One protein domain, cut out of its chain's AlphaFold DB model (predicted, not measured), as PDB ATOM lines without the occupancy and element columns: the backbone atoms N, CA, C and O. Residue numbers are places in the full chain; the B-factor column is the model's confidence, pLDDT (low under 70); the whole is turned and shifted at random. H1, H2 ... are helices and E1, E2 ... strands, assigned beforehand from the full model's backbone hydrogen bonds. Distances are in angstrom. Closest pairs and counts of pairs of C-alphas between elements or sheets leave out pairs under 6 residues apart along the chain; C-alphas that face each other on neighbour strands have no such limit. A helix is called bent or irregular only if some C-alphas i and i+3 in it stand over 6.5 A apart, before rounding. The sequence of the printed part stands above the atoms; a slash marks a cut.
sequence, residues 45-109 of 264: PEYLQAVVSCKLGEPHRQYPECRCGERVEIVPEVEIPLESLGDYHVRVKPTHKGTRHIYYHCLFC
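AT A GLANCE: This is residues 45 to 109 of the 264 residues of an uncharacterized protein of Strongylocentrotus purpuratus (UniProt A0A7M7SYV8). A long, strongly twisted ribbon of three strands is built along E4, which pairs with E3 in a hairpin reaching out to residues 96 and 97 and, toward residue 108, with E2. Short E1 packs beside E4 near Cys 106, irregular H1, which follows E2 and precedes E3 along the chain, lies off the sheet and is the element farthest from the mean of the C-alphas, at 15.5 A, and residues 45 to 51 stick out as a tail. The 65 printed residues hold one named helix and four named strands, in the order E1, E2, H1, E3, E4, mostly strand; the sheet, E2 - E4 - E3, is antiparallel. The whole is only just loose, close to compact, with a radius of gyration of the C-alphas of 13.1 A and spans of 34 by 30 by 19 A.

IN THESE COORDINATES: E4, residues 98 to 108, runs 32.1 A from C-alpha 98 at (45.950, -89.284, 91.976) to C-alpha 108 at (69.766, -105.153, 77.362). E3, residues 89 to 95, spans 19.0 A and E2, residues 70 to 75, 15.6 A. E1, residues 63 to 67, spans 8.2 A from C-alpha 63 at (62.609, -93.884, 81.150). H1, residues 82 to 87, spans 10.2 A and is irregular: C-alphas 83 and 86 are 7.5 A apart.

HOW THE PARTS SIT: E3 and E4 form a hairpin at 145 degrees, with N 91 and O 102 2.9 A apart, within hydrogen-bond range. E2 and E4 are antiparallel at 136 degrees, with N 71 and O 107 at 2.7 A, also within range. E2, H1 and E3 form a split strand-helix-strand unit, its two strands running the same way with E4 between them; its crossover is right-handed. H1 is only just not on the sheet, with 4 pairs of C-alphas within 10 A; 0 of its 2 O i to N i+4 pairs and 1 of its 3 O i to N i+3 pairs are within range. E1 pairs with no named strand; its closest C-alphas to E4 are those of Cys 66 and Cys 106, 5.3 A apart.

THE WHOLE: The C-alphas farthest apart, of Leu 56 and Lys 97, are 36.2 A apart. The printed part has no cut, and no link between its named elements is long. Residues 45 to 57 and residue 69 are under 70 in pLDDT.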
ATOM      1  N   PRO A  45      50.644-103.710  71.015       38.34
ATOM      2  CA  PRO A  45      49.758-102.636  71.473       38.34
ATOM      3  C   PRO A  45      50.223-101.254  70.996       38.34
ATOM      4  O   PRO A  45      51.413-100.977  70.979       38.34
ATOM      5  N   GLU A  46      49.292-100.359  70.652       38.38
ATOM      6  CA  GLU A  46      49.536 -99.042  70.018       38.38
ATOM      7  C   GLU A  46      50.597 -98.147  70.699       38.38
ATOM      8  O   GLU A  46      51.180 -97.277  70.053       38.38
ATOM      9  N   TYR A  47      50.953 -98.383  71.968       45.75
ATOM     10  CA  TYR A  47      52.089 -97.700  72.607       45.75
ATOM     11  C   TYR A  47      53.471 -98.127  72.069       45.75
ATOM     12  O   TYR A  47      54.483 -97.516  72.416       45.75
ATOM     13  N   LEU A  48      53.532 -99.153  71.220       40.44
ATOM     14  CA  LEU A  48      54.738 -99.656  70.554       40.44
ATOM     15  C   LEU A  48      55.056 -98.954  69.230       40.44
ATOM     16  O   LEU A  48      56.126 -99.188  68.677       40.44
ATOM     17  N   GLN A  49      54.195 -98.061  68.734       37.06
ATOM     18  CA  GLN A  49      54.473 -97.331  67.489       37.06
ATOM     19  C   GLN A  49      55.382 -96.110  67.658       37.06
ATOM     20  O   GLN A  49      55.828 -95.531  66.671       37.06
ATOM     21  N   ALA A  50      55.745 -95.741  68.885       39.69
ATOM     22  CA  ALA A  50      56.791 -94.754  69.099       39.69
ATOM     23  C   ALA A  50      58.142 -95.469  69.245       39.69
ATOM     24  O   ALA A  50      58.682 -95.579  70.348       39.69
ATOM     25  N   VAL A  51      58.723 -95.946  68.143       45.91
ATOM     26  CA  VAL A  51      60.175 -96.185  68.114       45.91
ATOM     27  C   VAL A  51      60.812 -94.852  68.512       45.91
ATOM     28  O   VAL A  51      60.626 -93.851  67.818       45.91
ATOM     29  N   VAL A  52      61.472 -94.776  69.677       51.31
ATOM     30  CA  VAL A  52      62.262 -93.577  69.972       51.31
ATOM     31  C   VAL A  52      63.363 -93.586  68.929       51.31
ATOM     32  O   VAL A  52      64.219 -94.463  68.940       51.31
ATOM     33  N   SER A  53      63.310 -92.643  67.998       54.78
ATOM     34  CA  SER A  53      64.459 -92.331  67.160       54.78
ATOM     35  C   SER A  53      65.476 -91.642  68.063       54.78
ATOM     36  O   SER A  53      65.497 -90.420  68.163       54.78
ATOM     37  N   CYS A  54      66.228 -92.424  68.826       62.62
ATOM     38  CA  CYS A  54      67.320 -91.937  69.652       62.62
ATOM     39  C   CYS A  54      68.603 -92.634  69.239       62.62
ATOM     40  O   CYS A  54      68.584 -93.774  68.762       62.62
ATOM     41  N   LYS A  55      69.722 -91.931  69.399       69.06
ATOM     42  CA  LYS A  55      71.020 -92.531  69.118       69.06
ATOM     43  C   LYS A  55      71.321 -93.558  70.204       69.06
ATOM     44  O   LYS A  55      70.998 -93.348  71.373       69.06
ATOM     45  N   LEU A  56      71.923 -94.677  69.807       69.81
ATOM     46  CA  LEU A  56      72.312 -95.737  70.733       69.81
ATOM     47  C   LEU A  56      73.144 -95.140  71.880       69.81
ATOM     48  O   LEU A  56      74.082 -94.382  71.633       69.81
ATOM     49  N   GLY A  57      72.782 -95.460  73.122       63.94
ATOM     50  CA  GLY A  57      73.453 -94.944  74.317       63.94
ATOM     51  C   GLY A  57      72.930 -93.611  74.869       63.94
ATOM     52  O   GLY A  57      73.305 -93.264  75.988       63.94
ATOM     53  N   GLU A  58      72.052 -92.887  74.165       77.44
ATOM     54  CA  GLU A  58      71.378 -91.703  74.728       77.44
ATOM     55  C   GLU A  58      70.301 -92.096  75.759       77.44
ATOM     56  O   GLU A  58      69.716 -93.175  75.642       77.44
ATOM     57  N   PRO A  59      69.994 -91.246  76.759       74.69
ATOM     58  CA  PRO A  59      68.926 -91.507  77.723       74.69
ATOM     59  C   PRO A  59      67.561 -91.660  77.047       74.69
ATOM     60  O   PRO A  59      67.174 -90.874  76.176       74.69
ATOM     61  N   HIS A  60      66.786 -92.648  77.477       76.88
ATOM     62  CA  HIS A  60      65.472 -92.901  76.914       76.88
ATOM     63  C   HIS A  60      64.450 -91.861  77.401       76.88
ATOM     64  O   HIS A  60      64.241 -91.656  78.594       76.88
ATOM     65  N   ARG A  61      63.714 -91.235  76.471       77.88
ATOM     66  CA  ARG A  61      62.816 -90.098  76.774       77.88
ATOM     67  C   ARG A  61      61.754 -90.386  77.843       77.88
ATOM     68  O   ARG A  61      61.360 -89.488  78.579       77.88
ATOM     69  N   GLN A  62      61.230 -91.609  77.879       78.50
ATOM     70  CA  GLN A  62      60.179 -92.001  78.828       78.50
ATOM     71  C   GLN A  62      60.731 -92.606  80.127       78.50
ATOM     72  O   GLN A  62      60.008 -92.627  81.121       78.50
ATOM     73  N   TYR A  63      61.966 -93.105  80.089       83.94
ATOM     74  CA  TYR A  63      62.609 -93.884  81.150       83.94
ATOM     75  C   TYR A  63      64.082 -93.453  81.206       83.94
ATOM     76  O   TYR A  63      64.921 -94.142  80.635       83.94
ATOM     77  N   PRO A  64      64.383 -92.265  81.760       83.44
ATOM     78  CA  PRO A  64      65.683 -91.602  81.605       83.44
ATOM     79  C   PRO A  64      66.876 -92.390  82.149       83.44
ATOM     80  O   PRO A  64      68.003 -92.175  81.712       83.44
ATOM     81  N   GLU A  65      66.625 -93.284  83.097       87.50
ATOM     82  CA  GLU A  65      67.612 -94.176  83.699       87.50
ATOM     83  C   GLU A  65      68.042 -95.285  82.731       87.50
ATOM     84  O   GLU A  65      69.157 -95.788  82.842       87.50
ATOM     85  N   CYS A  66      67.201 -95.612  81.744       84.19
ATOM     86  CA  CYS A  66      67.522 -96.563  80.688       84.19
ATOM     87  C   CYS A  66      68.116 -95.854  79.473       84.19
ATOM     88  O   CYS A  66      67.708 -94.748  79.101       84.19
ATOM     89  N   ARG A  67      69.053 -96.514  78.802       82.62
ATOM     90  CA  ARG A  67      69.673 -96.027  77.568       82.62
ATOM     91  C   ARG A  67      68.956 -96.557  76.338       82.62
ATOM     92  O   ARG A  67      68.332 -97.613  76.326       82.62
ATOM     93  N   CYS A  68      69.075 -95.828  75.243       74.62
ATOM     94  CA  CYS A  68      68.601 -96.274  73.949       74.62
ATOM     95  C   CYS A  68      69.359 -97.524  73.498       74.62
ATOM     96  O   CYS A  68      70.589 -97.519  73.446       74.62
ATOM     97  N   GLY A  69      68.602 -98.578  73.182       69.94
ATOM     98  CA  GLY A  69      69.109 -99.942  72.992       69.94
ATOM     99  C   GLY A  69      68.791-100.889  74.156       69.94
ATOM    100  O   GLY A  69      68.993-102.092  74.022       69.94
ATOM    101  N   GLU A  70      68.265-100.372  75.268       77.56
ATOM    102  CA  GLU A  70      67.752-101.167  76.383       77.56
ATOM    103  C   GLU A  70      66.220-101.274  76.306       77.56
ATOM    104  O   GLU A  70      65.517-100.323  75.941       77.56
ATOM    105  N   ARG A  71      65.694-102.451  76.655       80.62
ATOM    106  CA  ARG A  71      64.272-102.676  76.913       80.62
ATOM    107  C   ARG A  71      63.952-102.321  78.360       80.62
ATOM    108  O   ARG A  71      64.776-102.485  79.255       80.62
ATOM    109  N   VAL A  72      62.728-101.875  78.584       83.69
ATOM    110  CA  VAL A  72      62.210-101.536  79.904       83.69
ATOM    111  C   VAL A  72      61.204-102.589  80.317       83.69
ATOM    112  O   VAL A  72      60.220-102.840  79.621       83.69
ATOM    113  N   GLU A  73      61.454-103.200  81.464       85.38
ATOM    114  CA  GLU A  73      60.543-104.165  82.062       85.38
ATOM    115  C   GLU A  73      59.829-103.515  83.242       85.38
ATOM    116  O   GLU A  73      60.458-103.088  84.209       85.38
ATOM    117  N   ILE A  74      58.505-103.382  83.125       86.88
ATOM    118  CA  ILE A  74      57.659-102.811  84.174       86.88
ATOM    119  C   ILE A  74      57.266-103.935  85.119       86.88
ATOM    120  O   ILE A  74      56.633-104.898  84.687       86.88
ATOM    121  N   VAL A  75      57.577-103.765  86.399       84.06
ATOM    122  CA  VAL A  75      57.285-104.757  87.431       84.06
ATOM    123  C   VAL A  75      56.147-104.241  88.317       84.06
ATOM    124  O   VAL A  75      56.191-103.093  88.774       84.06
ATOM    125  N   PRO A  76      55.082-105.030  88.530       82.94
ATOM    126  CA  PRO A  76      54.044-104.695  89.493       82.94
ATOM    127  C   PRO A  76      54.634-104.584  90.901       82.94
ATOM    128  O   PRO A  76      55.384-105.450  91.326       82.94
ATOM    129  N   GLU A  77      54.235-103.563  91.658       79.81
ATOM    130  CA  GLU A  77      54.724-103.345  93.031       79.81
ATOM    131  C   GLU A  77      54.526-104.568  93.939       79.81
ATOM    132  O   GLU A  77      55.375-104.876  94.764       79.81
ATOM    133  N   VAL A  78      53.434-105.312  93.737       82.38
ATOM    134  CA  VAL A  78      53.123-106.537  94.492       82.38
ATOM    135  C   VAL A  78      54.101-107.689  94.239       82.38
ATOM    136  O   VAL A  78      54.158-108.613  95.042       82.38
ATOM    137  N   GLU A  79      54.844-107.652  93.133       80.88
ATOM    138  CA  GLU A  79      55.841-108.663  92.767       80.88
ATOM    139  C   GLU A  79      57.249-108.285  93.246       80.88
ATOM    140  O   GLU A  79      58.163-109.100  93.141       80.88
ATOM    141  N   ILE A  80      57.436-107.074  93.788       80.25
ATOM    142  CA  ILE A  80      58.741-106.584  94.232       80.25
ATOM    143  C   ILE A  80      58.919-106.900  95.721       80.25
ATOM    144  O   ILE A  80      58.168-106.386  96.555       80.25
ATOM    145  N   PRO A  81      59.927-107.707  96.097       81.94
ATOM    146  CA  PRO A  81      60.294-107.875  97.497       81.94
ATOM    147  C   PRO A  81      60.674-106.520  98.104       81.94
ATOM    148  O   PRO A  81      61.438-105.769  97.501       81.94
ATOM    149  N   LEU A  82      60.193-106.217  99.317       76.38
ATOM    150  CA  LEU A  82      60.507-104.952 100.009       76.38
ATOM    151  C   LEU A  82      62.019-104.693 100.118       76.38
ATOM    152  O   LEU A  82      62.456-103.549 100.045       76.38
ATOM    153  N   GLU A  83      62.804-105.757 100.260       78.31
ATOM    154  CA  GLU A  83      64.265-105.723 100.363       78.31
ATOM    155  C   GLU A  83      64.949-105.316  99.047       78.31
ATOM    156  O   GLU A  83      66.051-104.774  99.074       78.31
ATOM    157  N   SER A  84      64.284-105.520  97.907       75.94
ATOM    158  CA  SER A  84      64.799-105.241  96.560       75.94
ATOM    159  C   SER A  84      64.196-103.983  95.937       75.94
ATOM    160  O   SER A  84      64.481-103.671  94.787       75.94
ATOM    161  N   LEU A  85      63.365-103.228  96.668       72.94
ATOM    162  CA  LEU A  85      62.690-102.038  96.134       72.94
ATOM    163  C   LEU A  85      63.688-100.976  95.621       72.94
ATOM    164  O   LEU A  85      63.374-100.235  94.693       72.94
ATOM    165  N   GLY A  86      64.889-100.925  96.209       74.56
ATOM    166  CA  GLY A  86      65.970-100.017  95.813       74.56
ATOM    167  C   GLY A  86      66.645-100.357  94.479       74.56
ATOM    168  O   GLY A  86      67.309 -99.491  93.913       74.56
ATOM    169  N   ASP A  87      66.446-101.568  93.956       80.69
ATOM    170  CA  ASP A  87      67.032-102.013  92.684       80.69
ATOM    171  C   ASP A  87      66.192-101.583  91.466       80.69
ATOM    172  O   ASP A  87      66.614-101.742  90.319       80.69
ATOM    173  N   TYR A  88      65.001-101.022  91.702       86.19
ATOM    174  CA  TYR A  88      64.075-100.584  90.663       86.19
ATOM    175  C   TYR A  88      64.051 -99.061  90.538       86.19
ATOM    176  O   TYR A  88      64.042 -98.315  91.517       86.19
ATOM    177  N   HIS A  89      63.943 -98.586  89.303       90.06
ATOM    178  CA  HIS A  89      63.634 -97.193  89.018       90.06
ATOM    179  C   HIS A  89      62.138 -96.938  89.207       90.06
ATOM    180  O   HIS A  89      61.300 -97.792  88.906       90.06
ATOM    181  N   VAL A  90      61.795 -95.739  89.682       88.69
ATOM    182  CA  VAL A  90      60.411 -95.352  89.960       88.69
ATOM    183  C   VAL A  90      60.032 -94.145  89.129       88.69
ATOM    184  O   VAL A  90      60.617 -93.070  89.244       88.69
ATOM    185  N   ARG A  91      58.973 -94.298  88.335       86.75
ATOM    186  CA  ARG A  91      58.360 -93.194  87.602       86.75
ATOM    187  C   ARG A  91      56.973 -92.912  88.144       86.75
ATOM    188  O   ARG A  91      56.096 -93.774  88.144       86.75
ATOM    189  N   VAL A  92      56.753 -91.662  88.535       86.56
ATOM    190  CA  VAL A  92      55.454 -91.182  89.008       86.56
ATOM    191  C   VAL A  92      54.648 -90.666  87.820       86.56
ATOM    192  O   VAL A  92      55.067 -89.745  87.117       86.56
ATOM    193  N   LYS A  93      53.479 -91.262  87.572       83.50
ATOM    194  CA  LYS A  93      52.557 -90.834  86.515       83.50
ATOM    195  C   LYS A  93      51.289 -90.234  87.133       83.50
ATOM    196  O   LYS A  93      50.632 -90.918  87.921       83.50
ATOM    197  N   PRO A  94      50.894 -89.004  86.764       84.62
ATOM    198  CA  PRO A  94      49.610 -88.455  87.180       84.62
ATOM    199  C   PRO A  94      48.460 -89.211  86.504       84.62
ATOM    200  O   PRO A  94      48.536 -89.604  85.337       84.62
ATOM    201  N   THR A  95      47.386 -89.426  87.251       84.25
ATOM    202  CA  THR A  95      46.157 -90.090  86.813       84.25
ATOM    203  C   THR A  95      44.943 -89.327  87.341       84.25
ATOM    204  O   THR A  95      45.054 -88.549  88.286       84.25
ATOM    205  N   HIS A  96      43.755 -89.585  86.787       81.69
ATOM    206  CA  HIS A  96      42.505 -88.980  87.273       81.69
ATOM    207  C   HIS A  96      42.189 -89.288  88.750       81.69
ATOM    208  O   HIS A  96      41.379 -88.591  89.348       81.69
ATOM    209  N   LYS A  97      42.809 -90.323  89.338       82.69
ATOM    210  CA  LYS A  97      42.595 -90.757  90.728       82.69
ATOM    211  C   LYS A  97      43.767 -90.419  91.667       82.69
ATOM    212  O   LYS A  97      43.795 -90.916  92.784       82.69
ATOM    213  N   GLY A  98      44.733 -89.609  91.221       85.75
ATOM    214  CA  GLY A  98      45.950 -89.284  91.976       85.75
ATOM    215  C   GLY A  98      47.217 -89.699  91.229       85.75
ATOM    216  O   GLY A  98      47.269 -89.641  90.000       85.75
ATOM    217  N   THR A  99      48.249 -90.135  91.941       86.56
ATOM    218  CA  THR A  99      49.529 -90.559  91.354       86.56
ATOM    219  C   THR A  99      49.645 -92.077  91.301       86.56
ATOM    220  O   THR A  99      49.288 -92.771  92.247       86.56
ATOM    221  N   ARG A 100      50.173 -92.604  90.193       83.94
ATOM    222  CA  ARG A 100      50.540 -94.017  90.057       83.94
ATOM    223  C   ARG A 100      52.057 -94.145  89.995       83.94
ATOM    224  O   ARG A 100      52.680 -93.511  89.142       83.94
ATOM    225  N   HIS A 101      52.624 -94.987  90.852       86.75
ATOM    226  CA  HIS A 101      54.021 -95.397  90.759       86.75
ATOM    227  C   HIS A 101      54.162 -96.527  89.739       86.75
ATOM    228  O   HIS A 101      53.333 -97.437  89.663       86.75
ATOM    229  N   ILE A 102      55.180 -96.414  88.896       86.88
ATOM    230  CA  ILE A 102      55.567 -97.426  87.920       86.88
ATOM    231  C   ILE A 102      56.996 -97.807  88.271       86.88
ATOM    232  O   ILE A 102      57.893 -96.979  88.115       86.88
ATOM    233  N   TYR A 103      57.178 -99.035  88.743       88.69
ATOM    234  CA  TYR A 103      58.486 -99.610  89.021       88.69
ATOM    235  C   TYR A 103      58.997-100.320  87.770       88.69
ATOM    236  O   TYR A 103      58.233-101.006  87.084       88.69
ATOM    237  N   TYR A 104      60.264-100.119  87.430       86.88
ATOM    238  CA  TYR A 104      60.872-100.724  86.250       86.88
ATOM    239  C   TYR A 104      62.378-100.881  86.401       86.88
ATOM    240  O   TYR A 104      63.008-100.221  87.221       86.88
ATOM    241  N   HIS A 105      62.957-101.731  85.563       87.81
ATOM    242  CA  HIS A 105      64.400-101.842  85.402       87.81
ATOM    243  C   HIS A 105      64.770-101.893  83.916       87.81
ATOM    244  O   HIS A 105      63.933-102.169  83.047       87.81
ATOM    245  N   CYS A 106      66.029-101.572  83.634       84.50
ATOM    246  CA  CYS A 106      66.576-101.514  82.288       84.50
ATOM    247  C   CYS A 106      67.270-102.837  81.969       84.50
ATOM    248  O   CYS A 106      68.082-103.330  82.750       84.50
ATOM    249  N   LEU A 107      66.948-103.421  80.822       82.44
ATOM    250  CA  LEU A 107      67.513-104.683  80.371       82.44
ATOM    251  C   LEU A 107      68.095-104.514  78.980       82.44
ATOM    252  O   LEU A 107      67.480-103.903  78.111       82.44
ATOM    253  N   PHE A 108      69.248-105.116  78.721       79.50
ATOM    254  CA  PHE A 108      69.766-105.153  77.362       79.50
ATOM    255  C   PHE A 108      68.870-106.002  76.469       79.50
ATOM    256  O   PHE A 108      68.387-107.069  76.860       79.50
ATOM    257  N   CYS A 109      68.664-105.522  75.250       77.81
ATOM    258  CA  CYS A 109      68.035-106.317  74.217       77.81
ATOM    259  C   CYS A 109      68.904-107.536  73.920       77.81
ATOM    260  O   CYS A 109      70.101-107.421  73.647       77.81
TER     261      CYS A 109